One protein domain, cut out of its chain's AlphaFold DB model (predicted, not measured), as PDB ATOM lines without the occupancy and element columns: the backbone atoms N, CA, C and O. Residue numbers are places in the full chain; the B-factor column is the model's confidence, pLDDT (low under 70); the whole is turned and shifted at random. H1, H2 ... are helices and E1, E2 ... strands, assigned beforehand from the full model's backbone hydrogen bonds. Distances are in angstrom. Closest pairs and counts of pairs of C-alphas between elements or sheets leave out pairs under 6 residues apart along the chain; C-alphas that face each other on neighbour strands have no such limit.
ATOM      1  N   LEU A  33     -29.456 -21.524 -27.191       97.25
ATOM      2  CA  LEU A  33     -30.138 -21.334 -25.916       97.25
ATOM      3  C   LEU A  33     -29.922 -22.560 -25.040       97.25
ATOM      4  O   LEU A  33     -30.145 -23.691 -25.472       97.25
ATOM      5  N   VAL A  34     -29.496 -22.329 -23.805       97.12
ATOM      6  CA  VAL A  34     -29.325 -23.374 -22.792       97.12
ATOM      7  C   VAL A  34     -30.044 -22.970 -21.521       97.12
ATOM      8  O   VAL A  34     -30.127 -21.783 -21.212       97.12
ATOM      9  N   VAL A  35     -30.559 -23.945 -20.775       96.31
ATOM     10  CA  VAL A  35     -31.238 -23.665 -19.507       96.31
ATOM     11  C   VAL A  35     -30.258 -22.993 -18.545       96.31
ATOM     12  O   VAL A  35     -29.176 -23.505 -18.252       96.31
ATOM     13  N   ASN A  36     -30.648 -21.828 -18.047       95.56
ATOM     14  CA  ASN A  36     -29.993 -21.151 -16.948       95.56
ATOM     15  C   ASN A  36     -30.551 -21.729 -15.643       95.56
ATOM     16  O   ASN A  36     -31.609 -21.308 -15.173       95.56
ATOM     17  N   GLN A  37     -29.850 -22.717 -15.083       95.94
ATOM     18  CA  GLN A  37     -30.275 -23.407 -13.862       95.94
ATOM     19  C   GLN A  37     -30.411 -22.455 -12.670       95.94
ATOM     20  O   GLN A  37     -31.370 -22.574 -11.915       95.94
ATOM     21  N   GLU A  38     -29.509 -21.481 -12.534       93.44
ATOM     22  CA  GLU A  38     -29.526 -20.509 -11.438       93.44
ATOM     23  C   GLU A  38     -30.762 -19.605 -11.511       93.44
ATOM     24  O   GLU A  38     -31.540 -19.527 -10.558       93.44
ATOM     25  N   MET A  39     -31.000 -18.979 -12.669       91.69
ATOM     26  CA  MET A  39     -32.177 -18.129 -12.868       91.69
ATOM     27  C   MET A  39     -33.472 -18.938 -12.762       91.69
ATOM     28  O   MET A  39     -34.429 -18.482 -12.139       91.69
ATOM     29  N   THR A  40     -33.494 -20.150 -13.320       94.94
ATOM     30  CA  THR A  40     -34.650 -21.051 -13.236       94.94
ATOM     31  C   THR A  40     -34.968 -21.392 -11.781       94.94
ATOM     32  O   THR A  40     -36.094 -21.170 -11.342       94.94
ATOM     33  N   ALA A  41     -33.979 -21.840 -11.002       95.94
ATOM     34  CA  ALA A  41     -34.159 -22.159  -9.589       95.94
ATOM     35  C   ALA A  41     -34.597 -20.930  -8.777       95.94
ATOM     36  O   ALA A  41     -35.528 -21.015  -7.976       95.94
ATOM     37  N   SER A  42     -33.989 -19.765  -9.026       94.56
ATOM     38  CA  SER A  42     -34.360 -18.519  -8.352       94.56
ATOM     39  C   SER A  42     -35.807 -18.105  -8.633       94.56
ATOM     40  O   SER A  42     -36.481 -17.623  -7.724       94.56
ATOM     41  N   ARG A  43     -36.292 -18.259  -9.869       93.44
ATOM     42  CA  ARG A  43     -37.666 -17.899 -10.256       93.44
ATOM     43  C   ARG A  43     -38.682 -18.906  -9.726       93.44
ATOM     44  O   ARG A  43     -39.719 -18.501  -9.205       93.44
ATOM     45  N   GLN A  44     -38.346 -20.191  -9.751       95.44
ATOM     46  CA  GLN A  44     -39.177 -21.244  -9.168       95.44
ATOM     47  C   GLN A  44     -39.309 -21.096  -7.647       95.44
ATOM     48  O   GLN A  44     -40.404 -21.271  -7.117       95.44
ATOM     49  N   ALA A  45     -38.252 -20.663  -6.948       96.62
ATOM     50  CA  ALA A  45     -38.320 -20.320  -5.525       96.62
ATOM     51  C   ALA A  45     -39.258 -19.131  -5.227       96.62
ATOM     52  O   ALA A  45     -39.768 -19.010  -4.116       96.62
ATOM     53  N   GLN A  46     -39.528 -18.276  -6.221       95.94
ATOM     54  CA  GLN A  46     -40.508 -17.182  -6.154       95.94
ATOM     55  C   GLN A  46     -41.920 -17.620  -6.595       95.94
ATOM     56  O   GLN A  46     -42.808 -16.782  -6.733       95.94
ATOM     57  N   GLY A  47     -42.139 -18.917  -6.843       95.75
ATOM     58  CA  GLY A  47     -43.416 -19.466  -7.311       95.75
ATOM     59  C   GLY A  47     -43.680 -19.274  -8.808       95.75
ATOM     60  O   GLY A  47     -44.782 -19.566  -9.272       95.75
ATOM     61  N   ILE A  48     -42.696 -18.800  -9.577       93.38
ATOM     62  CA  ILE A  48     -42.820 -18.598 -11.023       93.38
ATOM     63  C   ILE A  48     -42.417 -19.889 -11.737       93.38
ATOM     64  O   ILE A  48     -41.291 -20.364 -11.602       93.38
ATOM     65  N   GLN A  49     -43.344 -20.460 -12.504       92.62
ATOM     66  CA  GLN A  49     -43.112 -21.690 -13.260       92.62
ATOM     67  C   GLN A  49     -42.415 -21.419 -14.600       92.62
ATOM     68  O   GLN A  49     -42.605 -20.368 -15.208       92.62
ATOM     69  N   GLY A  50     -41.660 -22.411 -15.079       92.38
ATOM     70  CA  GLY A  50     -40.992 -22.389 -16.381       92.38
ATOM     71  C   GLY A  50     -39.477 -22.544 -16.292       92.38
ATOM     72  O   GLY A  50     -38.887 -22.484 -15.210       92.38
ATOM     73  N   GLU A  51     -38.867 -22.769 -17.453       95.06
ATOM     74  CA  GLU A  51     -37.419 -22.754 -17.641       95.06
ATOM     75  C   GLU A  51     -36.991 -21.404 -18.199       95.06
ATOM     76  O   GLU A  51     -37.635 -20.835 -19.083       95.06
ATOM     77  N   TYR A  52     -35.875 -20.910 -17.686       94.44
ATOM     78  CA  TYR A  52     -35.251 -19.691 -18.158       94.44
ATOM     79  C   TYR A  52     -33.965 -20.041 -18.882       94.44
ATOM     80  O   TYR A  52     -33.200 -20.885 -18.421       94.44
ATOM     81  N   PHE A  53     -33.704 -19.374 -20.000       96.19
ATOM     82  CA  PHE A  53     -32.555 -19.677 -20.844       96.19
ATOM     83  C   PHE A  53     -31.493 -18.588 -20.744       96.19
ATOM     84  O   PHE A  53     -31.783 -17.416 -20.500       96.19
ATOM     85  N   LYS A  54     -30.248 -18.994 -20.968       96.62
ATOM     86  CA  LYS A  54     -29.125 -18.115 -21.278       96.62
ATOM     87  C   LYS A  54     -28.600 -18.432 -22.671       96.62
ATOM     88  O   LYS A  54     -28.818 -19.525 -23.201       96.62
ATOM     89  N   ARG A  55     -27.911 -17.460 -23.251       97.38
ATOM     90  CA  ARG A  55     -27.347 -17.554 -24.589       97.38
ATOM     91  C   ARG A  55     -25.873 -17.920 -24.512       97.38
ATOM     92  O   ARG A  55     -25.122 -17.326 -23.742       97.38
ATOM     93  N   VAL A  56     -25.481 -18.905 -25.307       97.88
ATOM     94  CA  VAL A  56     -24.091 -19.338 -25.460       97.88
ATOM     95  C   VAL A  56     -23.703 -19.141 -26.917       97.88
ATOM     96  O   VAL A  56     -24.417 -19.581 -27.818       97.88
ATOM     97  N   LEU A  57     -22.595 -18.451 -27.147       97.62
ATOM     98  CA  LEU A  57     -22.051 -18.202 -28.474       97.62
ATOM     99  C   LEU A  57     -20.961 -19.227 -28.795       97.62
ATOM    100  O   LEU A  57     -20.240 -19.656 -27.900       97.62
ATOM    101  N   SER A  58     -20.801 -19.558 -30.077       96.81
ATOM    102  CA  SER A  58     -19.599 -20.238 -30.569       96.81
ATOM    103  C   SER A  58     -18.613 -19.180 -31.055       96.81
ATOM    104  O   SER A  58     -18.820 -18.565 -32.102       96.81
ATOM    105  N   VAL A  59     -17.566 -18.928 -30.273       95.62
ATOM    106  CA  VAL A  59     -16.515 -17.946 -30.561       95.62
ATOM    107  C   VAL A  59     -15.239 -18.720 -30.859       95.62
ATOM    108  O   VAL A  59     -14.725 -19.422 -29.993       95.62
ATOM    109  N   ASN A  60     -14.736 -18.632 -32.092       92.19
ATOM    110  CA  ASN A  60     -13.536 -19.358 -32.537       92.19
ATOM    111  C   ASN A  60     -13.602 -20.879 -32.267       92.19
ATOM    112  O   ASN A  60     -12.604 -21.509 -31.922       92.19
ATOM    113  N   GLY A  61     -14.795 -21.469 -32.395       91.12
ATOM    114  CA  GLY A  61     -15.032 -22.898 -32.163       91.12
ATOM    115  C   GLY A  61     -15.157 -23.300 -30.689       91.12
ATOM    116  O   GLY A  61     -15.269 -24.491 -30.404       91.12
ATOM    117  N   GLN A  62     -15.151 -22.342 -29.760       95.12
ATOM    118  CA  GLN A  62     -15.360 -22.577 -28.334       95.12
ATOM    119  C   GLN A  62     -16.676 -21.965 -27.866       95.12
ATOM    120  O   GLN A  62     -17.065 -20.878 -28.290       95.12
ATOM    121  N   ASP A  63     -17.349 -22.664 -26.958       97.06
ATOM    122  CA  ASP A  63     -18.538 -22.136 -26.303       97.06
ATOM    123  C   ASP A  63     -18.160 -21.023 -25.320       97.06
ATOM    124  O   ASP A  63     -17.305 -21.202 -24.451       97.06
ATOM    125  N   MET A  64     -18.847 -19.890 -25.424       97.50
ATOM    126  CA  MET A  64     -18.669 -18.724 -24.563       97.50
ATOM    127  C   MET A  64     -20.029 -18.216 -24.085       97.50
ATOM    128  O   MET A  64     -20.972 -18.112 -24.871       97.50
ATOM    129  N   ASP A  65     -20.144 -17.883 -22.799       97.06
ATOM    130  CA  ASP A  65     -21.344 -17.224 -22.284       97.06
ATOM    131  C   ASP A  65     -21.516 -15.856 -22.954       97.06
ATOM    132  O   ASP A  65     -20.555 -15.108 -23.148       97.06
ATOM    133  N   PHE A  66     -22.745 -15.514 -23.330       97.31
ATOM    134  CA  PHE A  66     -23.006 -14.257 -24.018       97.31
ATOM    135  C   PHE A  66     -22.616 -13.023 -23.186       97.31
ATOM    136  O   PHE A  66     -22.128 -12.033 -23.735       97.31
ATOM    137  N   GLY A  67     -22.773 -13.083 -21.860       95.44
ATOM    138  CA  GLY A  67     -22.333 -12.018 -20.962       95.44
ATOM    139  C   GLY A  67     -20.814 -11.849 -20.953       95.44
ATOM    140  O   GLY A  67     -20.325 -10.716 -20.971       95.44
ATOM    141  N   ASP A  68     -20.078 -12.961 -20.996       96.31
ATOM    142  CA  ASP A  68     -18.615 -12.956 -21.070       96.31
ATOM    143  C   ASP A  68     -18.128 -12.399 -22.408       96.31
ATOM    144  O   ASP A  68     -17.219 -11.568 -22.428       96.31
ATOM    145  N   PHE A  69     -18.788 -12.761 -23.512       96.62
ATOM    146  CA  PHE A  69     -18.510 -12.188 -24.828       96.62
ATOM    147  C   PHE A  69     -18.630 -10.660 -24.816       96.62
ATOM    148  O   PHE A  69     -17.703  -9.962 -25.234       96.62
ATOM    149  N   VAL A  70     -19.743 -10.128 -24.297       95.88
ATOM    150  CA  VAL A  70     -19.957  -8.675 -24.211       95.88
ATOM    151  C   VAL A  70     -18.870  -8.026 -23.356       95.88
ATOM    152  O   VAL A  70     -18.299  -7.017 -23.757       95.88
ATOM    153  N   LYS A  71     -18.532  -8.613 -22.206       94.69
ATOM    154  CA  LYS A  71     -17.507  -8.069 -21.308       94.69
ATOM    155  C   LYS A  71     -16.110  -8.067 -21.936       94.69
ATOM    156  O   LYS A  71     -15.352  -7.126 -21.713       94.69
ATOM    157  N   GLN A  72     -15.760  -9.115 -22.677       94.19
ATOM    158  CA  GLN A  72     -14.428  -9.293 -23.249       94.19
ATOM    159  C   GLN A  72     -14.230  -8.489 -24.537       94.19
ATOM    160  O   GLN A  72     -13.195  -7.845 -24.696       94.19
ATOM    161  N   TYR A  73     -15.203  -8.525 -25.449       93.25
ATOM    162  CA  TYR A  73     -15.059  -7.963 -26.795       93.25
ATOM    163  C   TYR A  73     -15.764  -6.614 -26.970       93.25
ATOM    164  O   TYR A  73     -15.411  -5.860 -27.873       93.25
ATOM    165  N   CYS A  74     -16.704  -6.262 -26.089       94.12
ATOM    166  CA  CYS A  74     -17.461  -5.010 -26.149       94.12
ATOM    167  C   CYS A  74     -17.305  -4.179 -24.859       94.12
ATOM    168  O   CYS A  74     -18.288  -3.937 -24.158       94.12
ATOM    169  N   PRO A  75     -16.083  -3.714 -24.524       90.06
ATOM    170  CA  PRO A  75     -15.825  -2.998 -23.273       90.06
ATOM    171  C   PRO A  75     -16.404  -1.573 -23.238       90.06
ATOM    172  O   PRO A  75     -16.607  -1.029 -22.156       90.06
ATOM    173  N   ASP A  76     -16.659  -0.963 -24.400       89.81
ATOM    174  CA  ASP A  76     -17.209   0.392 -24.523       89.81
ATOM    175  C   ASP A  76     -18.641   0.362 -25.068       89.81
ATOM    176  O   ASP A  76     -18.898  -0.110 -26.179       89.81
ATOM    177  N   SER A  77     -19.577   0.927 -24.305       84.69
ATOM    178  CA  SER A  77     -20.979   1.078 -24.703       84.69
ATOM    179  C   SER A  77     -21.198   2.097 -25.828       84.69
ATOM    180  O   SER A  77     -22.247   2.065 -26.466       84.69
ATOM    181  N   ASN A  78     -20.236   2.990 -26.086       89.12
ATOM    182  CA  ASN A  78     -20.276   3.994 -27.160       89.12
ATOM    183  C   ASN A  78     -19.535   3.548 -28.432       89.12
ATOM    184  O   ASN A  78     -19.224   4.364 -29.306       89.12
ATOM    185  N   THR A  79     -19.253   2.251 -28.545       89.75
ATOM    186  CA  THR A  79     -18.582   1.662 -29.700       89.75
ATOM    187  C   THR A  79     -19.337   1.894 -31.011       89.75
ATOM    188  O   THR A  79     -20.567   1.913 -31.063       89.75
ATOM    189  N   ARG A  80     -18.577   2.020 -32.104       91.88
ATOM    190  CA  ARG A  80     -19.095   2.031 -33.484       91.88
ATOM    191  C   ARG A  80     -19.122   0.636 -34.117       91.88
ATOM    192  O   ARG A  80     -19.492   0.502 -35.278       91.88
ATOM    193  N   ASN A  81     -18.694  -0.394 -33.385       92.19
ATOM    194  CA  ASN A  81     -18.730  -1.772 -33.858       92.19
ATOM    195  C   ASN A  81     -20.181  -2.284 -33.845       92.19
ATOM    196  O   ASN A  81     -20.789  -2.426 -32.783       92.19
ATOM    197  N   GLU A  82     -20.718  -2.586 -35.026       92.62
ATOM    198  CA  GLU A  82     -22.097  -3.063 -35.206       92.62
ATOM    199  C   GLU A  82     -22.402  -4.345 -34.419       92.62
ATOM    200  O   GLU A  82     -23.480  -4.464 -33.832       92.62
ATOM    201  N   THR A  83     -21.455  -5.285 -34.334       93.94
ATOM    202  CA  THR A  83     -21.628  -6.511 -33.541       93.94
ATOM    203  C   THR A  83     -21.809  -6.175 -32.067       93.94
ATOM    204  O   THR A  83     -22.718  -6.699 -31.429       93.94
ATOM    205  N   CYS A  84     -21.028  -5.243 -31.521       95.44
ATOM    206  CA  CYS A  84     -21.211  -4.811 -30.138       95.44
ATOM    207  C   CYS A  84     -22.516  -4.042 -29.918       95.44
ATOM    208  O   CYS A  84     -23.204  -4.288 -28.928       95.44
ATOM    209  N   ILE A  85     -22.911  -3.166 -30.848       95.44
ATOM    210  CA  ILE A  85     -24.193  -2.448 -30.774       95.44
ATOM    211  C   ILE A  85     -25.360  -3.445 -30.706       95.44
ATOM    212  O   ILE A  85     -26.252  -3.302 -29.863       95.44
ATOM    213  N   LYS A  86     -25.350  -4.480 -31.554       95.50
ATOM    214  CA  LYS A  86     -26.345  -5.561 -31.519       95.50
ATOM    215  C   LYS A  86     -26.250  -6.381 -30.238       95.50
ATOM    216  O   LYS A  86     -27.279  -6.624 -29.609       95.50
ATOM    217  N   ALA A  87     -25.041  -6.736 -29.806       96.25
ATOM    218  CA  ALA A  87     -24.831  -7.518 -28.596       96.25
ATOM    219  C   ALA A  87     -25.386  -6.803 -27.353       96.25
ATOM    220  O   ALA A  87     -26.082  -7.424 -26.556       96.25
ATOM    221  N   PHE A  88     -25.200  -5.487 -27.218       96.19
ATOM    222  CA  PHE A  88     -25.802  -4.721 -26.122       96.19
ATOM    223  C   PHE A  88     -27.333  -4.724 -26.162       96.19
ATOM    224  O   PHE A  88     -27.981  -4.831 -25.118       96.19
ATOM    225  N   ARG A  89     -27.934  -4.626 -27.354       95.38
ATOM    226  CA  ARG A  89     -29.396  -4.676 -27.515       95.38
ATOM    227  C   ARG A  89     -29.951  -6.049 -27.141       95.38
ATOM    228  O   ARG A  89     -30.912  -6.110 -26.379       95.38
ATOM    229  N   ILE A  90     -29.325  -7.124 -27.619       96.38
ATOM    230  CA  ILE A  90     -29.687  -8.502 -27.262       96.38
ATOM    231  C   ILE A  90     -29.497  -8.717 -25.761       96.38
ATOM    232  O   ILE A  90     -30.399  -9.227 -25.106       96.38
ATOM    233  N   LYS A  91     -28.387  -8.244 -25.181       95.75
ATOM    234  CA  LYS A  91     -28.113  -8.375 -23.744       95.75
ATOM    235  C   LYS A  91     -29.194  -7.714 -22.904       95.75
ATOM    236  O   LYS A  91     -29.658  -8.306 -21.940       95.75
ATOM    237  N   LYS A  92     -29.651  -6.525 -23.295       94.44
ATOM    238  CA  LYS A  92     -30.749  -5.846 -22.603       94.44
ATOM    239  C   LYS A  92     -32.048  -6.661 -22.626       94.44
ATOM    240  O   LYS A  92     -32.789  -6.628 -21.650       94.44
ATOM    241  N   ILE A  93     -32.336  -7.358 -23.726       93.88
ATOM    242  CA  ILE A  93     -33.506  -8.244 -23.830       93.88
ATOM    243  C   ILE A  93     -33.310  -9.457 -22.914       93.88
ATOM    244  O   ILE A  93     -34.144  -9.711 -22.045       93.88
ATOM    245  N   ASP A  94     -32.181 -10.150 -23.064       94.56
ATOM    246  CA  ASP A  94     -31.848 -11.357 -22.307       94.56
ATOM    247  C   ASP A  94     -31.801 -11.091 -20.783       94.56
ATOM    248  O   ASP A  94     -32.268 -11.923 -20.009       94.56
ATOM    249  N   ASP A  95     -31.329  -9.920 -20.337       92.06
ATOM    250  CA  ASP A  95     -31.267  -9.536 -18.915       92.06
ATOM    251  C   ASP A  95     -32.661  -9.289 -18.300       92.06
ATOM    252  O   ASP A  95     -32.849  -9.449 -17.092       92.06
ATOM    253  N   VAL A  96     -33.652  -8.891 -19.108       88.69
ATOM    254  CA  VAL A  96     -35.016  -8.592 -18.635       88.69
ATOM    255  C   VAL A  96     -35.897  -9.839 -18.654       88.69
ATOM    256  O   VAL A  96     -36.587 -10.119 -17.672       88.69
ATOM    257  N   SER A  97     -35.906 -10.579 -19.766       85.19
ATOM    258  CA  SER A  97     -36.834 -11.699 -19.982       85.19
ATOM    259  C   SER A  97     -36.190 -13.083 -19.908       85.19
ATOM    260  O   SER A  97     -36.903 -14.083 -19.965       85.19
ATOM    261  N   GLY A  98     -34.865 -13.167 -19.796       90.62
ATOM    262  CA  GLY A  98     -34.128 -14.367 -20.174       90.62
ATOM    263  C   GLY A  98     -33.947 -14.456 -21.690       90.62
ATOM    264  O   GLY A  98     -34.641 -13.781 -22.464       90.62
TER     265      GLY A  98
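This is residues 33 to 98 of the 107 residues of an uncharacterized protein of Pseudomonas sp. S06B 330 (UniProt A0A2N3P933). A long strand, E2, is the spine of a small staggered sheet, with E1 beside its first part and E3 folding back beside its last part. The helical hairpin H2 and H3 packs on this ribbon, while H1 and the link after it make one end of the long axis. The printed part has 66 residues with three named helices and three named strands, in the order E1, H1, E2, E3, H2, H3 along the chain, of mixed class; the sheet's order is E1, E2, E3, antiparallel. The whole is loose, with a radius of gyration of the C-alphas of 13.6 A, and flat, spanning 42 by 26 by 13 A.

Find C-alpha 33 at (-30.138, -21.334, -25.916), where E1, residues 33 to 35, begins. H1 follows as residues 37 to 45, 12.0 A long. E2 takes residues 53 to 59, 18.8 A, and E3 residues 62 to 65. H2 is residues 66 to 73, 10.5 A. H3, residues 82 to 97, runs 22.9 A to C-alpha 97 at (-36.834, -11.699, -19.982).

Look at E2: its residues 53 to 55 pair with E1, with N 34 and O 54 2.9 A apart. Its residues 56 to 59 pair with E3 in a hairpin, N 57 and O 64 2.8 A apart. H1 only grazes the sheet, with residues 37 to 40. H2 is on the sheet at a height of 5.9 A; its closest C-alphas to E2 are Phe 66 and Val 56, 5.4 A. H2 and H3 touch, a helical hairpin at a shallow tilt of 31 degrees, opposite ways, closest at the C-alphas of Val 70 and Ala 87, 6.7 A; H3 does so with residues 84 to 91 alone. H3 only grazes the sheet, with residues 90 to 97, and its closest C-alphas with E2 are Asp 94 and Lys 54, 7.4 A. H1 is apart from H2 and H3. In H1 and H2 every O i to N i+4 pair is within hydrogen-bond range, in H3 11 of 12.

The C-alphas farthest apart, Gly 47 and Arg 80, are 41.7 A apart. The printed part has no cut and no long link. No printed residue is under 70 in pLDDT.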